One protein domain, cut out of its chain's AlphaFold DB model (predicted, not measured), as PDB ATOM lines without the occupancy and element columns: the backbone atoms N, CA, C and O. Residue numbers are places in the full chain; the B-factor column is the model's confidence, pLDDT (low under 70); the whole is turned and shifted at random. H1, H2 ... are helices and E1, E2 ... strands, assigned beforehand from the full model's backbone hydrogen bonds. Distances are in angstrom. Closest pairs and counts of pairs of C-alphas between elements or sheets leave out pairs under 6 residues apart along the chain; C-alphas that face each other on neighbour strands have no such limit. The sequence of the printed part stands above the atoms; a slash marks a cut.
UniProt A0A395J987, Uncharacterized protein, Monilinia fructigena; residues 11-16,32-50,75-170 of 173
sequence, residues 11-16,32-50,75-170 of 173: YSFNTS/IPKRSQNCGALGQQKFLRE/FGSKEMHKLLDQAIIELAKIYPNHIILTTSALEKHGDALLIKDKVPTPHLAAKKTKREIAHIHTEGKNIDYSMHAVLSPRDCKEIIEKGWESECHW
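This is residues 11 to 16, 32 to 50 and 75 to 170 of the 173 residues of an uncharacterized protein of Monilinia fructigena (UniProt A0A395J987). A four-stranded antiparallel sheet, in the order E1, E2, E3, E4, has the long helix H3 packed over one face. Beyond edge strand E4 the chain runs on into a separate, smaller helical part, in which H5 meets H2, with H1 nearby; short H4 sits by one end of E3. The printed part has 121 residues, with five named helices and four named strands in the order H1, H2, H3, E1, E2, H4, E3, E4, H5; the class is mixed, helices and strands, and under half of the residues are in named elements. The whole is compact, with a radius of gyration of the C-alphas of 14.6 A and spans of 38 by 36 by 28 A.

Start at the hairpin of E1, residues 99 to 103, and E2, residues 111 to 115, where N 100 and O 114 are 2.8 A apart, within hydrogen-bond range. Beside E2 you find E3, residues 132 to 136, antiparallel at 168 degrees, with N 113 and O 134 at 2.8 A. E3 forms a hairpin with E4, residues 147 to 149, where N 148 and O 135 are 2.7 A apart. H3, residues 78 to 94, is on one face of this sheet, making two layers, a helix layer on a strand layer, at a height over the sheet of 9.9 A. It lies over E1 and E2 and runs along the strands, only just, at 28 degrees to E1 on the local plane; its closest C-alphas to E1 are those of Ala 92 and Ile 100, 5.7 A. H4, residues 124 to 128, only grazes the sheet with residues 125 to 127. H5, residues 153 to 161, is not on the sheet; it touches H2, residues 40 to 44, closest at the C-alphas of Gly 43 and Pro 153, 5.5 A. H1, residues 32 to 36, only just touches H5, with 3 pairs of C-alphas within 8 A, closest at Ser 36 and Pro 153, 5.8 A. H3 and H5 are apart. Every O i to N i+4 pair is within hydrogen-bond range in H1, H3, H4 and H5; H2 has 0 of 1, but 2 of 2 O i to N i+3 pairs.

Find C-alpha 78 at (-21.623, -70.693, -24.236); from there H3 runs 24.2 A to C-alpha 94. E1 spans 12.8 A, E2 13.6 A and E3 11.3 A. H5 runs 12.2 A, from C-alpha 153 at (-21.625, -41.183, -18.268) to C-alpha 161 at (-21.390, -48.974, -8.850).

The C-alphas of Ala 41 and Lys 141 are the two farthest apart, 39.7 A. Residues 17 to 31 and 51 to 74 are not printed, with gaps between C-alphas of 16.2 A and 25.1 A. Of the links printed whole, none is long. Mean pLDDT of the printed part is 76.8; look for values under 70 at residues 11 to 16, 32 to 44, 139 to 142 and 165 to 170.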
ATOM      1  N   TYR A  11     -16.260 -47.882 -23.893       30.12
ATOM      2  CA  TYR A  11     -15.655 -46.654 -24.330       30.12
ATOM      3  C   TYR A  11     -16.652 -45.524 -24.133       30.12
ATOM      4  O   TYR A  11     -17.594 -45.347 -24.906       30.12
ATOM      5  N   SER A  12     -16.435 -44.714 -23.107       31.00
ATOM      6  CA  SER A  12     -17.076 -43.411 -23.063       31.00
ATOM      7  C   SER A  12     -16.107 -42.426 -23.696       31.00
ATOM      8  O   SER A  12     -14.968 -42.301 -23.256       31.00
ATOM      9  N   PHE A  13     -16.515 -41.739 -24.762       32.25
ATOM     10  CA  PHE A  13     -15.717 -40.623 -25.248       32.25
ATOM     11  C   PHE A  13     -16.477 -39.329 -25.092       32.25
ATOM     12  O   PHE A  13     -17.651 -39.184 -25.434       32.25
ATOM     13  N   ASN A  14     -15.682 -38.377 -24.647       30.95
ATOM     14  CA  ASN A  14     -15.934 -36.967 -24.604       30.95
ATOM     15  C   ASN A  14     -16.889 -36.476 -25.689       30.95
ATOM     16  O   ASN A  14     -16.517 -36.482 -26.852       30.95
ATOM     17  N   THR A  15     -18.069 -35.994 -25.317       33.28
ATOM     18  CA  THR A  15     -18.767 -34.925 -26.035       33.28
ATOM     19  C   THR A  15     -18.217 -33.616 -25.476       33.28
ATOM     20  O   THR A  15     -18.642 -33.196 -24.409       33.28
ATOM     21  N   SER A  16     -17.202 -33.046 -26.131       30.80
ATOM     22  CA  SER A  16     -16.599 -31.743 -25.786       30.80
ATOM     23  C   SER A  16     -16.276 -31.507 -24.292       30.80
ATOM     24  O   SER A  16     -16.867 -30.630 -23.671       30.80
ATOM     25  N   ILE A  32     -15.731 -40.148 -10.926       45.66
ATOM     26  CA  ILE A  32     -16.813 -40.122 -11.934       45.66
ATOM     27  C   ILE A  32     -17.742 -38.881 -11.838       45.66
ATOM     28  O   ILE A  32     -18.092 -38.326 -12.885       45.66
ATOM     29  N   PRO A  33     -18.109 -38.359 -10.641       40.12
ATOM     30  CA  PRO A  33     -18.975 -37.183 -10.531       40.12
ATOM     31  C   PRO A  33     -18.424 -35.916 -11.200       40.12
ATOM     32  O   PRO A  33     -19.180 -35.224 -11.879       40.12
ATOM     33  N   LYS A  34     -17.123 -35.617 -11.059       40.75
ATOM     34  CA  LYS A  34     -16.544 -34.344 -11.532       40.75
ATOM     35  C   LYS A  34     -16.458 -34.252 -13.058       40.75
ATOM     36  O   LYS A  34     -16.561 -33.161 -13.600       40.75
ATOM     37  N   ARG A  35     -16.301 -35.383 -13.757       48.06
ATOM     38  CA  ARG A  35     -16.180 -35.422 -15.228       48.06
ATOM     39  C   ARG A  35     -17.544 -35.478 -15.930       48.06
ATOM     40  O   ARG A  35     -17.685 -34.913 -17.006       48.06
ATOM     41  N   SER A  36     -18.563 -36.062 -15.286       48.97
ATOM     42  CA  SER A  36     -19.930 -36.148 -15.836       48.97
ATOM     43  C   SER A  36     -20.566 -34.781 -16.120       48.97
ATOM     44  O   SER A  36     -21.280 -34.637 -17.110       48.97
ATOM     45  N   GLN A  37     -20.267 -33.764 -15.300       49.94
ATOM     46  CA  GLN A  37     -20.805 -32.401 -15.428       49.94
ATOM     47  C   GLN A  37     -20.461 -31.740 -16.774       49.94
ATOM     48  O   GLN A  37     -21.206 -30.880 -17.233       49.94
ATOM     49  N   ASN A  38     -19.402 -32.201 -17.446       53.16
ATOM     50  CA  ASN A  38     -18.900 -31.615 -18.688       53.16
ATOM     51  C   ASN A  38     -19.402 -32.329 -19.962       53.16
ATOM     52  O   ASN A  38     -19.043 -31.934 -21.064       53.16
ATOM     53  N   CYS A  39     -20.236 -33.369 -19.852       57.31
ATOM     54  CA  CYS A  39     -20.643 -34.208 -20.991       57.31
ATOM     55  C   CYS A  39     -21.913 -33.732 -21.735       57.31
ATOM     56  O   CYS A  39     -22.587 -34.527 -22.393       57.31
ATOM     57  N   GLY A  40     -22.265 -32.447 -21.645       63.50
ATOM     58  CA  GLY A  40     -23.452 -31.881 -22.302       63.50
ATOM     59  C   GLY A  40     -24.780 -32.548 -21.896       63.50
ATOM     60  O   GLY A  40     -24.847 -33.331 -20.949       63.50
ATOM     61  N   ALA A  41     -25.865 -32.244 -22.617       67.69
ATOM     62  CA  ALA A  41     -27.209 -32.725 -22.270       67.69
ATOM     63  C   ALA A  41     -27.352 -34.258 -22.360       67.69
ATOM     64  O   ALA A  41     -27.925 -34.871 -21.462       67.69
ATOM     65  N   LEU A  42     -26.787 -34.887 -23.400       65.81
ATOM     66  CA  LEU A  42     -26.814 -36.349 -23.570       65.81
ATOM     67  C   LEU A  42     -26.020 -37.072 -22.476       65.81
ATOM     68  O   LEU A  42     -26.386 -38.174 -22.077       65.81
ATOM     69  N   GLY A  43     -24.965 -36.444 -21.949       64.12
ATOM     70  CA  GLY A  43     -24.165 -37.021 -20.877       64.12
ATOM     71  C   GLY A  43     -24.889 -37.115 -19.529       64.12
ATOM     72  O   GLY A  43     -24.527 -37.937 -18.688       64.12
ATOM     73  N   GLN A  44     -25.922 -36.289 -19.331       69.62
ATOM     74  CA  GLN A  44     -26.764 -36.263 -18.127       69.62
ATOM     75  C   GLN A  44     -27.996 -37.177 -18.231       69.62
ATOM     76  O   GLN A  44     -28.670 -37.448 -17.225       69.62
ATOM     77  N   GLN A  45     -28.307 -37.645 -19.441       72.62
ATOM     78  CA  GLN A  45     -29.431 -38.536 -19.691       72.62
ATOM     79  C   GLN A  45     -29.123 -39.950 -19.206       72.62
ATOM     80  O   GLN A  45     -27.990 -40.418 -19.260       72.62
ATOM     81  N   LYS A  46     -30.166 -40.614 -18.708       79.19
ATOM     82  CA  LYS A  46     -30.146 -42.026 -18.340       79.19
ATOM     83  C   LYS A  46     -30.888 -42.797 -19.425       79.19
ATOM     84  O   LYS A  46     -32.052 -42.484 -19.676       79.19
ATOM     85  N   PHE A  47     -30.239 -43.772 -20.053       81.69
ATOM     86  CA  PHE A  47     -30.848 -44.604 -21.094       81.69
ATOM     87  C   PHE A  47     -31.224 -45.995 -20.579       81.69
ATOM     88  O   PHE A  47     -32.097 -46.644 -21.160       81.69
ATOM     89  N   LEU A  48     -30.631 -46.442 -19.466       78.62
ATOM     90  CA  LEU A  48     -31.099 -47.633 -18.763       78.62
ATOM     91  C   LEU A  48     -32.533 -47.405 -18.270       78.62
ATOM     92  O   LEU A  48     -32.786 -46.528 -17.439       78.62
ATOM     93  N   ARG A  49     -33.468 -48.204 -18.799       82.12
ATOM     94  CA  ARG A  49     -34.906 -48.097 -18.498       82.12
ATOM     95  C   ARG A  49     -35.202 -48.338 -17.022       82.12
ATOM     96  O   ARG A  49     -36.032 -47.647 -16.442       82.12
ATOM     97  N   GLU A  50     -34.497 -49.291 -16.425       86.62
ATOM     98  CA  GLU A  50     -34.664 -49.691 -15.034       86.62
ATOM     99  C   GLU A  50     -33.308 -49.732 -14.322       86.62
ATOM    100  O   GLU A  50     -32.281 -49.943 -14.975       86.62
ATOM    101  N   PHE A  75     -15.088 -65.718 -17.656       81.38
ATOM    102  CA  PHE A  75     -15.692 -65.715 -18.994       81.38
ATOM    103  C   PHE A  75     -17.133 -66.239 -18.970       81.38
ATOM    104  O   PHE A  75     -17.487 -67.091 -18.148       81.38
ATOM    105  N   GLY A  76     -17.955 -65.723 -19.885       78.69
ATOM    106  CA  GLY A  76     -19.343 -66.143 -20.042       78.69
ATOM    107  C   GLY A  76     -19.474 -67.628 -20.390       78.69
ATOM    108  O   GLY A  76     -18.552 -68.268 -20.898       78.69
ATOM    109  N   SER A  77     -20.648 -68.199 -20.114       82.31
ATOM    110  CA  SER A  77     -20.973 -69.532 -20.623       82.31
ATOM    111  C   SER A  77     -21.287 -69.469 -22.122       82.31
ATOM    112  O   SER A  77     -21.632 -68.413 -22.655       82.31
ATOM    113  N   LYS A  78     -21.248 -70.615 -22.812       85.00
ATOM    114  CA  LYS A  78     -21.623 -70.693 -24.236       85.00
ATOM    115  C   LYS A  78     -23.064 -70.237 -24.487       85.00
ATOM    116  O   LYS A  78     -23.369 -69.681 -25.537       85.00
ATOM    117  N   GLU A  79     -23.949 -70.453 -23.522       84.88
ATOM    118  CA  GLU A  79     -25.328 -69.973 -23.568       84.88
ATOM    119  C   GLU A  79     -25.368 -68.444 -23.522       84.88
ATOM    120  O   GLU A  79     -26.117 -67.837 -24.281       84.88
ATOM    121  N   MET A  80     -24.530 -67.817 -22.691       83.19
ATOM    122  CA  MET A  80     -24.416 -66.359 -22.638       83.19
ATOM    123  C   MET A  80     -23.835 -65.783 -23.928       83.19
ATOM    124  O   MET A  80     -24.343 -64.790 -24.436       83.19
ATOM    125  N   HIS A  81     -22.829 -66.444 -24.498       86.44
ATOM    126  CA  HIS A  81     -22.254 -66.077 -25.793       86.44
ATOM    127  C   HIS A  81     -23.326 -66.054 -26.887       86.44
ATOM    128  O   HIS A  81     -23.492 -65.056 -27.579       86.44
ATOM    129  N   LYS A  82     -24.149 -67.106 -26.952       87.00
ATOM    130  CA  LYS A  82     -25.269 -67.178 -27.896       87.00
ATOM    131  C   LYS A  82     -26.300 -66.068 -27.675       87.00
ATOM    132  O   LYS A  82     -26.831 -65.541 -28.649       87.00
ATOM    133  N   LEU A  83     -26.602 -65.724 -26.422       86.56
ATOM    134  CA  LEU A  83     -27.518 -64.623 -26.108       86.56
ATOM    135  C   LEU A  83     -26.951 -63.269 -26.550       86.56
ATOM    136  O   LEU A  83     -27.703 -62.444 -27.063       86.56
ATOM    137  N   LEU A  84     -25.645 -63.048 -26.390       86.12
ATOM    138  CA  LEU A  84     -24.967 -61.837 -26.856       86.12
ATOM    139  C   LEU A  84     -24.988 -61.726 -28.386       86.12
ATOM    140  O   LEU A  84     -25.374 -60.680 -28.912       86.12
ATOM    141  N   ASP A  85     -24.666 -62.814 -29.089       88.12
ATOM    142  CA  ASP A  85     -24.721 -62.880 -30.555       88.12
ATOM    143  C   ASP A  85     -26.137 -62.551 -31.057       88.12
ATOM    144  O   ASP A  85     -26.336 -61.715 -31.943       88.12
ATOM    145  N   GLN A  86     -27.152 -63.162 -30.437       90.31
ATOM    146  CA  GLN A  86     -28.556 -62.901 -30.751       90.31
ATOM    147  C   GLN A  86     -28.939 -61.443 -30.490       90.31
ATOM    148  O   GLN A  86     -29.552 -60.823 -31.358       90.31
ATOM    149  N   ALA A  87     -28.546 -60.878 -29.347       89.38
ATOM    150  CA  ALA A  87     -28.885 -59.508 -28.979       89.38
ATOM    151  C   ALA A  87     -28.346 -58.487 -29.993       89.38
ATOM    152  O   ALA A  87     -29.074 -57.582 -30.405       89.38
ATOM    153  N   ILE A  88     -27.098 -58.639 -30.450       89.69
ATOM    154  CA  ILE A  88     -26.518 -57.741 -31.458       89.69
ATOM    155  C   ILE A  88     -27.229 -57.866 -32.807       89.69
ATOM    156  O   ILE A  88     -27.572 -56.852 -33.427       89.69
ATOM    157  N   ILE A  89     -27.505 -59.095 -33.250       92.00
ATOM    158  CA  ILE A  89     -28.234 -59.345 -34.498       92.00
ATOM    159  C   ILE A  89     -29.644 -58.742 -34.431       92.00
ATOM    160  O   ILE A  89     -30.106 -58.120 -35.391       92.00
ATOM    161  N   GLU A  90     -30.342 -58.913 -33.311       92.31
ATOM    162  CA  GLU A  90     -31.684 -58.373 -33.100       92.31
ATOM    163  C   GLU A  90     -31.692 -56.845 -33.076       92.31
ATOM    164  O   GLU A  90     -32.541 -56.239 -33.730       92.31
ATOM    165  N   LEU A  91     -30.722 -56.203 -32.420       91.00
ATOM    166  CA  LEU A  91     -30.603 -54.743 -32.423       91.00
ATOM    167  C   LEU A  91     -30.485 -54.191 -33.847       91.00
ATOM    168  O   LEU A  91     -31.201 -53.251 -34.205       91.00
ATOM    169  N   ALA A  92     -29.642 -54.801 -34.685       91.75
ATOM    170  CA  ALA A  92     -29.495 -54.398 -36.083       91.75
ATOM    171  C   ALA A  92     -30.788 -54.585 -36.898       91.75
ATOM    172  O   ALA A  92     -31.074 -53.787 -37.793       91.75
ATOM    173  N   LYS A  93     -31.598 -55.599 -36.566       92.75
ATOM    174  CA  LYS A  93     -32.913 -55.839 -37.184       92.75
ATOM    175  C   LYS A  93     -33.993 -54.867 -36.713       92.75
ATOM    176  O   LYS A  93     -34.845 -54.507 -37.516       92.75
ATOM    177  N   ILE A  94     -33.976 -54.455 -35.443       92.69
ATOM    178  CA  ILE A  94     -34.952 -53.512 -34.872       92.69
ATOM    179  C   ILE A  94     -34.710 -52.096 -35.407       92.69
ATOM    180  O   ILE A  94     -35.661 -51.368 -35.693       92.69
ATOM    181  N   TYR A  95     -33.445 -51.710 -35.597       92.06
ATOM    182  CA  TYR A  95     -33.068 -50.368 -36.044       92.06
ATOM    183  C   TYR A  95     -32.341 -50.365 -37.400       92.06
ATOM    184  O   TYR A  95     -31.276 -49.748 -37.527       92.06
ATOM    185  N   PRO A  96     -32.923 -50.957 -38.462       93.25
ATOM    186  CA  PRO A  96     -32.222 -51.195 -39.720       93.25
ATOM    187  C   PRO A  96     -31.905 -49.899 -40.468       93.25
ATOM    188  O   PRO A  96     -31.044 -49.890 -41.337       93.25
ATOM    189  N   ASN A  97     -32.567 -48.787 -40.152       93.19
ATOM    190  CA  ASN A  97     -32.276 -47.482 -40.750       93.19
ATOM    191  C   ASN A  97     -31.203 -46.690 -39.989       93.19
ATOM    192  O   ASN A  97     -30.690 -45.713 -40.528       93.19
ATOM    193  N   HIS A  98     -30.845 -47.110 -38.772       92.19
ATOM    194  CA  HIS A  98     -29.950 -46.359 -37.889       92.19
ATOM    195  C   HIS A  98     -28.578 -47.013 -37.749       92.19
ATOM    196  O   HIS A  98     -27.557 -46.327 -37.810       92.19
ATOM    197  N   ILE A  99     -28.552 -48.336 -37.591       94.06
ATOM    198  CA  ILE A  99     -27.330 -49.090 -37.303       94.06
ATOM    199  C   ILE A  99     -27.132 -50.240 -38.291       94.06
ATOM    200  O   ILE A  99     -28.065 -50.673 -38.971       94.06
ATOM    201  N   ILE A 100     -25.893 -50.700 -38.399       95.50
ATOM    202  CA  ILE A 100     -25.482 -51.846 -39.204       95.50
ATOM    203  C   ILE A 100     -24.598 -52.762 -38.359       95.50
ATOM    204  O   ILE A 100     -23.747 -52.283 -37.612       95.50
ATOM    205  N   LEU A 101     -24.822 -54.068 -38.493       94.56
ATOM    206  CA  LEU A 101     -23.931 -55.097 -37.973       94.56
ATOM    207  C   LEU A 101     -22.832 -55.366 -39.005       94.56
ATOM    208  O   LEU A 101     -23.135 -55.677 -40.158       94.56
ATOM    209  N   THR A 102     -21.576 -55.202 -38.613       93.25
ATOM    210  CA  THR A 102     -20.400 -55.423 -39.463       93.25
ATOM    211  C   THR A 102     -19.174 -55.736 -38.603       93.25
ATOM    212  O   THR A 102     -19.265 -55.725 -37.383       93.25
ATOM    213  N   THR A 103     -18.025 -56.020 -39.210       91.06
ATOM    214  CA  THR A 103     -16.774 -56.241 -38.471       91.06
ATOM    215  C   THR A 103     -16.316 -54.956 -37.770       91.06
ATOM    216  O   THR A 103     -16.425 -53.875 -38.355       91.06
ATOM    217  N   SER A 104     -15.763 -55.058 -36.552       86.38
ATOM    218  CA  SER A 104     -15.206 -53.902 -35.823       86.38
ATOM    219  C   SER A 104     -14.233 -53.100 -36.696       86.38
ATOM    220  O   SER A 104     -13.278 -53.633 -37.264       86.38
ATOM    221  N   ALA A 105     -14.447 -51.791 -36.783       82.69
ATOM    222  CA  ALA A 105     -13.587 -50.852 -37.493       82.69
ATOM    223  C   ALA A 105     -12.341 -50.459 -36.677       82.69
ATOM    224  O   ALA A 105     -11.380 -49.896 -37.235       82.69
ATOM    225  N   LEU A 106     -12.364 -50.713 -35.366       78.56
ATOM    226  CA  LEU A 106     -11.257 -50.474 -34.443       78.56
ATOM    227  C   LEU A 106     -10.315 -51.676 -34.372       78.56
ATOM    228  O   LEU A 106      -9.121 -51.517 -34.624       78.56
ATOM    229  N   GLU A 107     -10.846 -52.868 -34.102       78.69
ATOM    230  CA  GLU A 107     -10.036 -54.079 -33.915       78.69
ATOM    231  C   GLU A 107      -9.876 -54.919 -35.188       78.69
ATOM    232  O   GLU A 107      -8.995 -55.775 -35.251       78.69
ATOM    233  N   LYS A 108     -10.676 -54.643 -36.229       83.00
ATOM    234  CA  LYS A 108     -10.697 -55.370 -37.516       83.00
ATOM    235  C   LYS A 108     -11.101 -56.845 -37.408       83.00
ATOM    236  O   LYS A 108     -10.949 -57.584 -38.378       83.00
ATOM    237  N   HIS A 109     -11.636 -57.248 -36.259       81.75
ATOM    238  CA  HIS A 109     -12.128 -58.588 -35.953       81.75
ATOM    239  C   HIS A 109     -13.347 -58.492 -35.032       81.75
ATOM    240  O   HIS A 109     -13.498 -57.501 -34.317       81.75
ATOM    241  N   GLY A 110     -14.188 -59.526 -35.040       82.69
ATOM    242  CA  GLY A 110     -15.387 -59.591 -34.210       82.69
ATOM    243  C   GLY A 110     -16.547 -58.737 -34.724       82.69
ATOM    244  O   GLY A 110     -16.383 -57.842 -35.563       82.69
ATOM    245  N   ASP A 111     -17.733 -59.041 -34.207       89.75
ATOM    246  CA  ASP A 111     -18.986 -58.403 -34.593       89.75
ATOM    247  C   ASP A 111     -19.177 -57.053 -33.900       89.75
ATOM    248  O   ASP A 111     -19.020 -56.926 -32.686       89.75
ATOM    249  N   ALA A 112     -19.560 -56.038 -34.670       91.06
ATOM    250  CA  ALA A 112     -19.725 -54.669 -34.211       91.06
ATOM    251  C   ALA A 112     -20.994 -54.004 -34.749       91.06
ATOM    252  O   ALA A 112     -21.416 -54.194 -35.891       91.06
ATOM    253  N   LEU A 113     -21.584 -53.156 -33.912       92.44
ATOM    254  CA  LEU A 113     -22.673 -52.261 -34.266       92.44
ATOM    255  C   LEU A 113     -22.106 -50.885 -34.599       92.44
ATOM    256  O   LEU A 113     -21.531 -50.202 -33.746       92.44
ATOM    257  N   LEU A 114     -22.309 -50.465 -35.844       94.12
ATOM    258  CA  LEU A 114     -21.913 -49.154 -36.346       94.12
ATOM    259  C   LEU A 114     -23.146 -48.319 -36.699       94.12
ATOM    260  O   LEU A 114     -24.148 -48.831 -37.197       94.12
ATOM    261  N   ILE A 115     -23.065 -47.005 -36.499       91.75
ATOM    262  CA  ILE A 115     -24.072 -46.057 -36.987       91.75
ATOM    263  C   ILE A 115     -23.939 -45.942 -38.509       91.75
ATOM    264  O   ILE A 115     -22.871 -45.589 -39.012       91.75
ATOM    265  N   LYS A 116     -25.027 -46.162 -39.256       93.00
ATOM    266  CA  LYS A 116     -25.032 -46.078 -40.729       93.00
ATOM    267  C   LYS A 116     -24.608 -44.702 -41.226       93.00
ATOM    268  O   LYS A 116     -25.006 -43.703 -40.641       93.00
ATOM    269  N   ASP A 117     -23.885 -44.631 -42.343       92.75
ATOM    270  CA  ASP A 117     -23.296 -43.383 -42.868       92.75
ATOM    271  C   ASP A 117     -24.292 -42.237 -43.067       92.75
ATOM    272  O   ASP A 117     -23.973 -41.081 -42.792       92.75
ATOM    273  N   LYS A 118     -25.521 -42.562 -43.484       92.12
ATOM    274  CA  LYS A 118     -26.600 -41.589 -43.728       92.12
ATOM    275  C   LYS A 118     -27.180 -40.968 -42.451       92.12
ATOM    276  O   LYS A 118     -27.960 -40.027 -42.536       92.12
ATOM    277  N   VAL A 119     -26.833 -41.496 -41.281       91.69
ATOM    278  CA  VAL A 119     -27.340 -41.045 -39.981       91.69
ATOM    279  C   VAL A 119     -26.291 -40.126 -39.355       91.69
ATOM    280  O   VAL A 119     -25.129 -40.506 -39.279       91.69
ATOM    281  N   PRO A 120     -26.615 -38.913 -38.899       88.25
ATOM    282  CA  PRO A 120     -25.643 -38.091 -38.183       88.25
ATOM    283  C   PRO A 120     -25.111 -38.808 -36.934       88.25
ATOM    284  O   PRO A 120     -25.861 -39.488 -36.236       88.25
ATOM    285  N   THR A 121     -23.818 -38.663 -36.634       80.69
ATOM    286  CA  THR A 121     -23.274 -39.208 -35.379       80.69
ATOM    287  C   THR A 121     -23.791 -38.361 -34.205       80.69
ATOM    288  O   THR A 121     -23.561 -37.152 -34.195       80.69
ATOM    289  N   PRO A 122     -24.498 -38.951 -33.223       76.56
ATOM    290  CA  PRO A 122     -25.193 -38.186 -32.185       76.56
ATOM    291  C   PRO A 122     -24.254 -37.654 -31.095       76.56
ATOM    292  O   PRO A 122     -24.612 -36.747 -30.350       76.56
ATOM    293  N   HIS A 123     -23.047 -38.208 -30.991       75.50
ATOM    294  CA  HIS A 123     -22.050 -37.828 -29.998       75.50
ATOM    295  C   HIS A 123     -20.632 -38.006 -30.552       75.50
ATOM    296  O   HIS A 123     -20.370 -38.841 -31.423       75.50
ATOM    297  N   LEU A 124     -19.687 -37.236 -30.008       73.56
ATOM    298  CA  LEU A 124     -18.288 -37.237 -30.444       73.56
ATOM    299  C   LEU A 124     -17.610 -38.605 -30.239       73.56
ATOM    300  O   LEU A 124     -16.722 -38.935 -31.020       73.56
ATOM    301  N   ALA A 125     -18.085 -39.444 -29.308       72.56
ATOM    302  CA  ALA A 125     -17.640 -40.836 -29.215       72.56
ATOM    303  C   ALA A 125     -17.830 -41.622 -30.501       72.56
ATOM    304  O   ALA A 125     -16.843 -42.106 -31.038       72.56
ATOM    305  N   ALA A 126     -19.043 -41.633 -31.059       76.75
ATOM    306  CA  ALA A 126     -19.296 -42.308 -32.321       76.75
ATOM    307  C   ALA A 126     -18.435 -41.710 -33.440       76.75
ATOM    308  O   ALA A 126     -17.976 -42.420 -34.321       76.75
ATOM    309  N   LYS A 127     -18.158 -40.402 -33.417       80.25
ATOM    310  CA  LYS A 127     -17.268 -39.795 -34.414       80.25
ATOM    311  C   LYS A 127     -15.813 -40.275 -34.271       80.25
ATOM    312  O   LYS A 127     -15.170 -40.531 -35.284       80.25
ATOM    313  N   LYS A 128     -15.301 -40.413 -33.043       79.62
ATOM    314  CA  LYS A 128     -13.930 -40.875 -32.759       79.62
ATOM    315  C   LYS A 128     -13.741 -42.375 -32.994       79.62
ATOM    316  O   LYS A 128     -12.665 -42.785 -33.412       79.62
ATOM    317  N   THR A 129     -14.780 -43.179 -32.799       78.88
ATOM    318  CA  THR A 129     -14.755 -44.640 -32.978       78.88
ATOM    319  C   THR A 129     -15.090 -45.090 -34.394       78.88
ATOM    320  O   THR A 129     -15.525 -46.217 -34.596       78.88
ATOM    321  N   LYS A 130     -14.953 -44.221 -35.404       88.69
ATOM    322  CA  LYS A 130     -15.373 -44.537 -36.783       88.69
ATOM    323  C   LYS A 130     -16.813 -45.070 -36.850       88.69
ATOM    324  O   LYS A 130     -17.125 -45.944 -37.649       88.69
ATOM    325  N   ARG A 131     -17.700 -44.482 -36.043       90.31
ATOM    326  CA  ARG A 131     -19.143 -44.762 -35.950       90.31
ATOM    327  C   ARG A 131     -19.491 -46.047 -35.201       90.31
ATOM    328  O   ARG A 131     -20.673 -46.360 -35.095       90.31
ATOM    329  N   GLU A 132     -18.504 -46.744 -34.649       89.19
ATOM    330  CA  GLU A 132     -18.677 -47.946 -33.836       89.19
ATOM    331  C   GLU A 132     -19.208 -47.589 -32.447       89.19
ATOM    332  O   GLU A 132     -18.631 -46.764 -31.733       89.19
ATOM    333  N   ILE A 133     -20.348 -48.166 -32.080       86.88
ATOM    334  CA  ILE A 133     -21.010 -47.915 -30.793       86.88
ATOM    335  C   ILE A 133     -21.013 -49.141 -29.888       86.88
ATOM    336  O   ILE A 133     -21.219 -48.985 -28.689       86.88
ATOM    337  N   ALA A 134     -20.774 -50.332 -30.435       88.69
ATOM    338  CA  ALA A 134     -20.483 -51.529 -29.663       88.69
ATOM    339  C   ALA A 134     -19.744 -52.563 -30.518       88.69
ATOM    340  O   ALA A 134     -19.971 -52.610 -31.724       88.69
ATOM    341  N   HIS A 135     -18.926 -53.413 -29.903       88.50
ATOM    342  CA  HIS A 135     -18.341 -54.593 -30.540       88.50
ATOM    343  C   HIS A 135     -18.132 -55.728 -29.543       88.50
ATOM    344  O   HIS A 135     -17.991 -55.480 -28.353       88.50
ATOM    345  N   ILE A 136     -18.117 -56.971 -30.013       85.88
ATOM    346  CA  ILE A 136     -17.877 -58.169 -29.197       85.88
ATOM    347  C   ILE A 136     -16.660 -58.900 -29.748       85.88
ATOM    348  O   ILE A 136     -16.502 -59.053 -30.960       85.88
ATOM    349  N   HIS A 137     -15.810 -59.400 -28.859       82.25
ATOM    350  CA  HIS A 137     -14.684 -60.248 -29.231       82.25
ATOM    351  C   HIS A 137     -15.139 -61.691 -29.511       82.25
ATOM    352  O   HIS A 137     -14.938 -62.594 -28.695       82.25
ATOM    353  N   THR A 138     -15.765 -61.900 -30.673       78.00
ATOM    354  CA  THR A 138     -16.257 -63.211 -31.139       78.00
ATOM    355  C   THR A 138     -15.242 -63.985 -31.986       78.00
ATOM    356  O   THR A 138     -15.371 -65.197 -32.142       78.00
ATOM    357  N   GLU A 139     -14.198 -63.324 -32.499       66.75
ATOM    358  CA  GLU A 139     -13.236 -63.912 -33.439       66.75
ATOM    359  C   GLU A 139     -11.775 -63.548 -33.121       66.75
ATOM    360  O   GLU A 139     -11.479 -62.528 -32.501       66.75
ATOM    361  N   GLY A 140     -10.834 -64.373 -33.601       63.38
ATOM    362  CA  GLY A 140      -9.391 -64.121 -33.528       63.38
ATOM    363  C   GLY A 140      -8.644 -65.021 -32.539       63.38
ATOM    364  O   GLY A 140      -9.120 -66.080 -32.140       63.38
ATOM    365  N   LYS A 141      -7.422 -64.619 -32.160       55.34
ATOM    366  CA  LYS A 141      -6.550 -65.414 -31.268       55.34
ATOM    367  C   LYS A 141      -7.002 -65.418 -29.799       55.34
ATOM    368  O   LYS A 141      -6.526 -66.256 -29.046       55.34
ATOM    369  N   ASN A 142      -7.905 -64.514 -29.414       61.75
ATOM    370  CA  ASN A 142      -8.353 -64.306 -28.036       61.75
ATOM    371  C   ASN A 142      -9.882 -64.120 -27.998       61.75
ATOM    372  O   ASN A 142     -10.371 -63.010 -27.802       61.75
ATOM    373  N   ILE A 143     -10.629 -65.202 -28.240       74.31
ATOM    374  CA  ILE A 143     -12.095 -65.207 -28.130       74.31
ATOM    375  C   ILE A 143     -12.453 -65.275 -26.644       74.31
ATOM    376  O   ILE A 143     -12.446 -66.348 -26.039       74.31
ATOM    377  N   ASP A 144     -12.720 -64.114 -26.057       75.62
ATOM    378  CA  ASP A 144     -13.092 -63.962 -24.648       75.62
ATOM    379  C   ASP A 144     -14.560 -63.538 -24.459       75.62
ATOM    380  O   ASP A 144     -15.043 -63.530 -23.326       75.62
ATOM    381  N   TYR A 145     -15.272 -63.219 -25.554       80.44
ATOM    382  CA  TYR A 145     -16.656 -62.723 -25.559       80.44
ATOM    383  C   TYR A 145     -16.894 -61.494 -24.668       80.44
ATOM    384  O   TYR A 145     -18.039 -61.132 -24.389       80.44
ATOM    385  N   SER A 146     -15.825 -60.810 -24.254       77.56
ATOM    386  CA  SER A 146     -15.953 -59.474 -23.694       77.56
ATOM    387  C   SER A 146     -16.406 -58.519 -24.793       77.56
ATOM    388  O   SER A 146     -16.125 -58.727 -25.979       77.56
ATOM    389  N   MET A 147     -17.157 -57.491 -24.411       80.56
ATOM    390  CA  MET A 147     -17.689 -56.539 -25.374       80.56
ATOM    391  C   MET A 147     -17.323 -55.120 -25.023       80.56
ATOM    392  O   MET A 147     -17.246 -54.779 -23.852       80.56
ATOM    393  N   HIS A 148     -17.138 -54.299 -26.044       82.19
ATOM    394  CA  HIS A 148     -17.028 -52.868 -25.912       82.19
ATOM    395  C   HIS A 148     -18.357 -52.189 -26.248       82.19
ATOM    396  O   HIS A 148     -19.004 -52.581 -27.214       82.19
ATOM    397  N   ALA A 149     -18.780 -51.157 -25.515       83.00
ATOM    398  CA  ALA A 149     -19.903 -50.312 -25.941       83.00
ATOM    399  C   ALA A 149     -19.749 -48.845 -25.544       83.00
ATOM    400  O   ALA A 149     -18.980 -48.503 -24.653       83.00
ATOM    401  N   VAL A 150     -20.509 -47.969 -26.196       81.12
ATOM    402  CA  VAL A 150     -20.605 -46.550 -25.860       81.12
ATOM    403  C   VAL A 150     -21.852 -46.315 -25.019       81.12
ATOM    404  O   VAL A 150     -22.968 -46.506 -25.496       81.12
ATOM    405  N   LEU A 151     -21.665 -45.853 -23.782       78.12
ATOM    406  CA  LEU A 151     -22.752 -45.502 -22.867       78.12
ATOM    407  C   LEU A 151     -22.685 -44.041 -22.422       78.12
ATOM    408  O   LEU A 151     -21.625 -43.403 -22.446       78.12
ATOM    409  N   SER A 152     -23.826 -43.532 -21.948       77.88
ATOM    410  CA  SER A 152     -23.859 -42.259 -21.236       77.88
ATOM    411  C   SER A 152     -22.997 -42.343 -19.961       77.88
ATOM    412  O   SER A 152     -22.952 -43.391 -19.312       77.88
ATOM    413  N   PRO A 153     -22.336 -41.250 -19.543       76.44
ATOM    414  CA  PRO A 153     -21.625 -41.183 -18.268       76.44
ATOM    415  C   PRO A 153     -22.498 -41.575 -17.069       76.44
ATOM    416  O   PRO A 153     -22.005 -42.163 -16.108       76.44
ATOM    417  N   ARG A 154     -23.801 -41.269 -17.122       75.94
ATOM    418  CA  ARG A 154     -24.748 -41.605 -16.060       75.94
ATOM    419  C   ARG A 154     -25.013 -43.107 -15.966       75.94
ATOM    420  O   ARG A 154     -24.989 -43.641 -14.860       75.94
ATOM    421  N   ASP A 155     -25.214 -43.780 -17.095       81.06
ATOM    422  CA  ASP A 155     -25.378 -45.238 -17.129       81.06
ATOM    423  C   ASP A 155     -24.053 -45.946 -16.793       81.06
ATOM    424  O   ASP A 155     -24.044 -46.894 -16.012       81.06
ATOM    425  N   CYS A 156     -22.921 -45.423 -17.281       80.31
ATOM    426  CA  CYS A 156     -21.573 -45.890 -16.935       80.31
ATOM    427  C   CYS A 156     -21.294 -45.823 -15.422       80.31
ATOM    428  O   CYS A 156     -20.691 -46.726 -14.840       80.31
ATOM    429  N   LYS A 157     -21.758 -44.773 -14.740       81.12
ATOM    430  CA  LYS A 157     -21.657 -44.704 -13.280       81.12
ATOM    431  C   LYS A 157     -22.432 -45.846 -12.619       81.12
ATOM    432  O   LYS A 157     -21.904 -46.514 -11.733       81.12
ATOM    433  N   GLU A 158     -23.664 -46.076 -13.060       83.06
ATOM    434  CA  GLU A 158     -24.539 -47.081 -12.464       83.06
ATOM    435  C   GLU A 158     -23.986 -48.501 -12.617       83.06
ATOM    436  O   GLU A 158     -23.897 -49.228 -11.630       83.06
ATOM    437  N   ILE A 159     -23.564 -48.899 -13.816       83.38
ATOM    438  CA  ILE A 159     -23.019 -50.245 -14.060       83.38
ATOM    439  C   ILE A 159     -21.756 -50.521 -13.222       83.38
ATOM    440  O   ILE A 159     -21.610 -51.624 -12.691       83.38
ATOM    441  N   ILE A 160     -20.880 -49.520 -13.030       81.50
ATOM    442  CA  ILE A 160     -19.657 -49.647 -12.220       81.50
ATOM    443  C   ILE A 160     -20.029 -49.798 -10.747       81.50
ATOM    444  O   ILE A 160     -19.520 -50.692 -10.062       81.50
ATOM    445  N   GLU A 161     -20.928 -48.947 -10.244       84.50
ATOM    446  CA  GLU A 161     -21.390 -48.974  -8.850       84.50
ATOM    447  C   GLU A 161     -22.136 -50.270  -8.515       84.50
ATOM    448  O   GLU A 161     -22.047 -50.779  -7.396       84.50
ATOM    449  N   LYS A 162     -22.845 -50.836  -9.492       84.81
ATOM    450  CA  LYS A 162     -23.530 -52.128  -9.379       84.81
ATOM    451  C   LYS A 162     -22.606 -53.320  -9.607       84.81
ATOM    452  O   LYS A 162     -23.031 -54.451  -9.381       84.81
ATOM    453  N   GLY A 163     -21.357 -53.069  -9.987       80.12
ATOM    454  CA  GLY A 163     -20.329 -54.082 -10.162       80.12
ATOM    455  C   GLY A 163     -20.481 -54.910 -11.430       80.12
ATOM    456  O   GLY A 163     -19.799 -55.924 -11.514       80.12
ATOM    457  N   TRP A 164     -21.343 -54.515 -12.373       79.69
ATOM    458  CA  TRP A 164     -21.442 -55.145 -13.696       79.69
ATOM    459  C   TRP A 164     -20.187 -54.908 -14.518       79.69
ATOM    460  O   TRP A 164     -19.761 -55.815 -15.218       79.69
ATOM    461  N   GLU A 165     -19.544 -53.757 -14.302       69.75
ATOM    462  CA  GLU A 165     -18.288 -53.423 -14.954       69.75
ATOM    463  C   GLU A 165     -17.118 -53.231 -14.008       69.75
ATOM    464  O   GLU A 165     -17.247 -52.873 -12.827       69.75
ATOM    465  N   SER A 166     -15.946 -53.465 -14.587       57.94
ATOM    466  CA  SER A 166     -14.652 -53.185 -13.990       57.94
ATOM    467  C   SER A 166     -14.200 -51.750 -14.265       57.94
ATOM    468  O   SER A 166     -13.710 -51.106 -13.338       57.94
ATOM    469  N   GLU A 167     -14.405 -51.220 -15.477       59.41
ATOM    470  CA  GLU A 167     -13.895 -49.899 -15.860       59.41
ATOM    471  C   GLU A 167     -14.647 -49.266 -17.047       59.41
ATOM    472  O   GLU A 167     -15.021 -49.942 -18.003       59.41
ATOM    473  N   CYS A 168     -14.812 -47.938 -17.011       59.78
ATOM    474  CA  CYS A 168     -15.167 -47.135 -18.183       59.78
ATOM    475  C   CYS A 168     -13.909 -46.435 -18.693       59.78
ATOM    476  O   CYS A 168     -13.360 -45.561 -18.016       59.78
ATOM    477  N   HIS A 169     -13.482 -46.803 -19.896       49.00
ATOM    478  CA  HIS A 169     -12.295 -46.258 -20.538       49.00
ATOM    479  C   HIS A 169     -12.653 -44.991 -21.303       49.00
ATOM    480  O   HIS A 169     -13.561 -44.976 -22.140       49.00
ATOM    481  N   TRP A 170     -11.904 -43.928 -21.028       44.53
ATOM    482  CA  TRP A 170     -11.905 -42.709 -21.823       44.53
ATOM    483  C   TRP A 170     -10.697 -42.805 -22.742       44.53
ATOM    484  O   TRP A 170      -9.576 -42.720 -22.250       44.53
TER     485      TRP A 170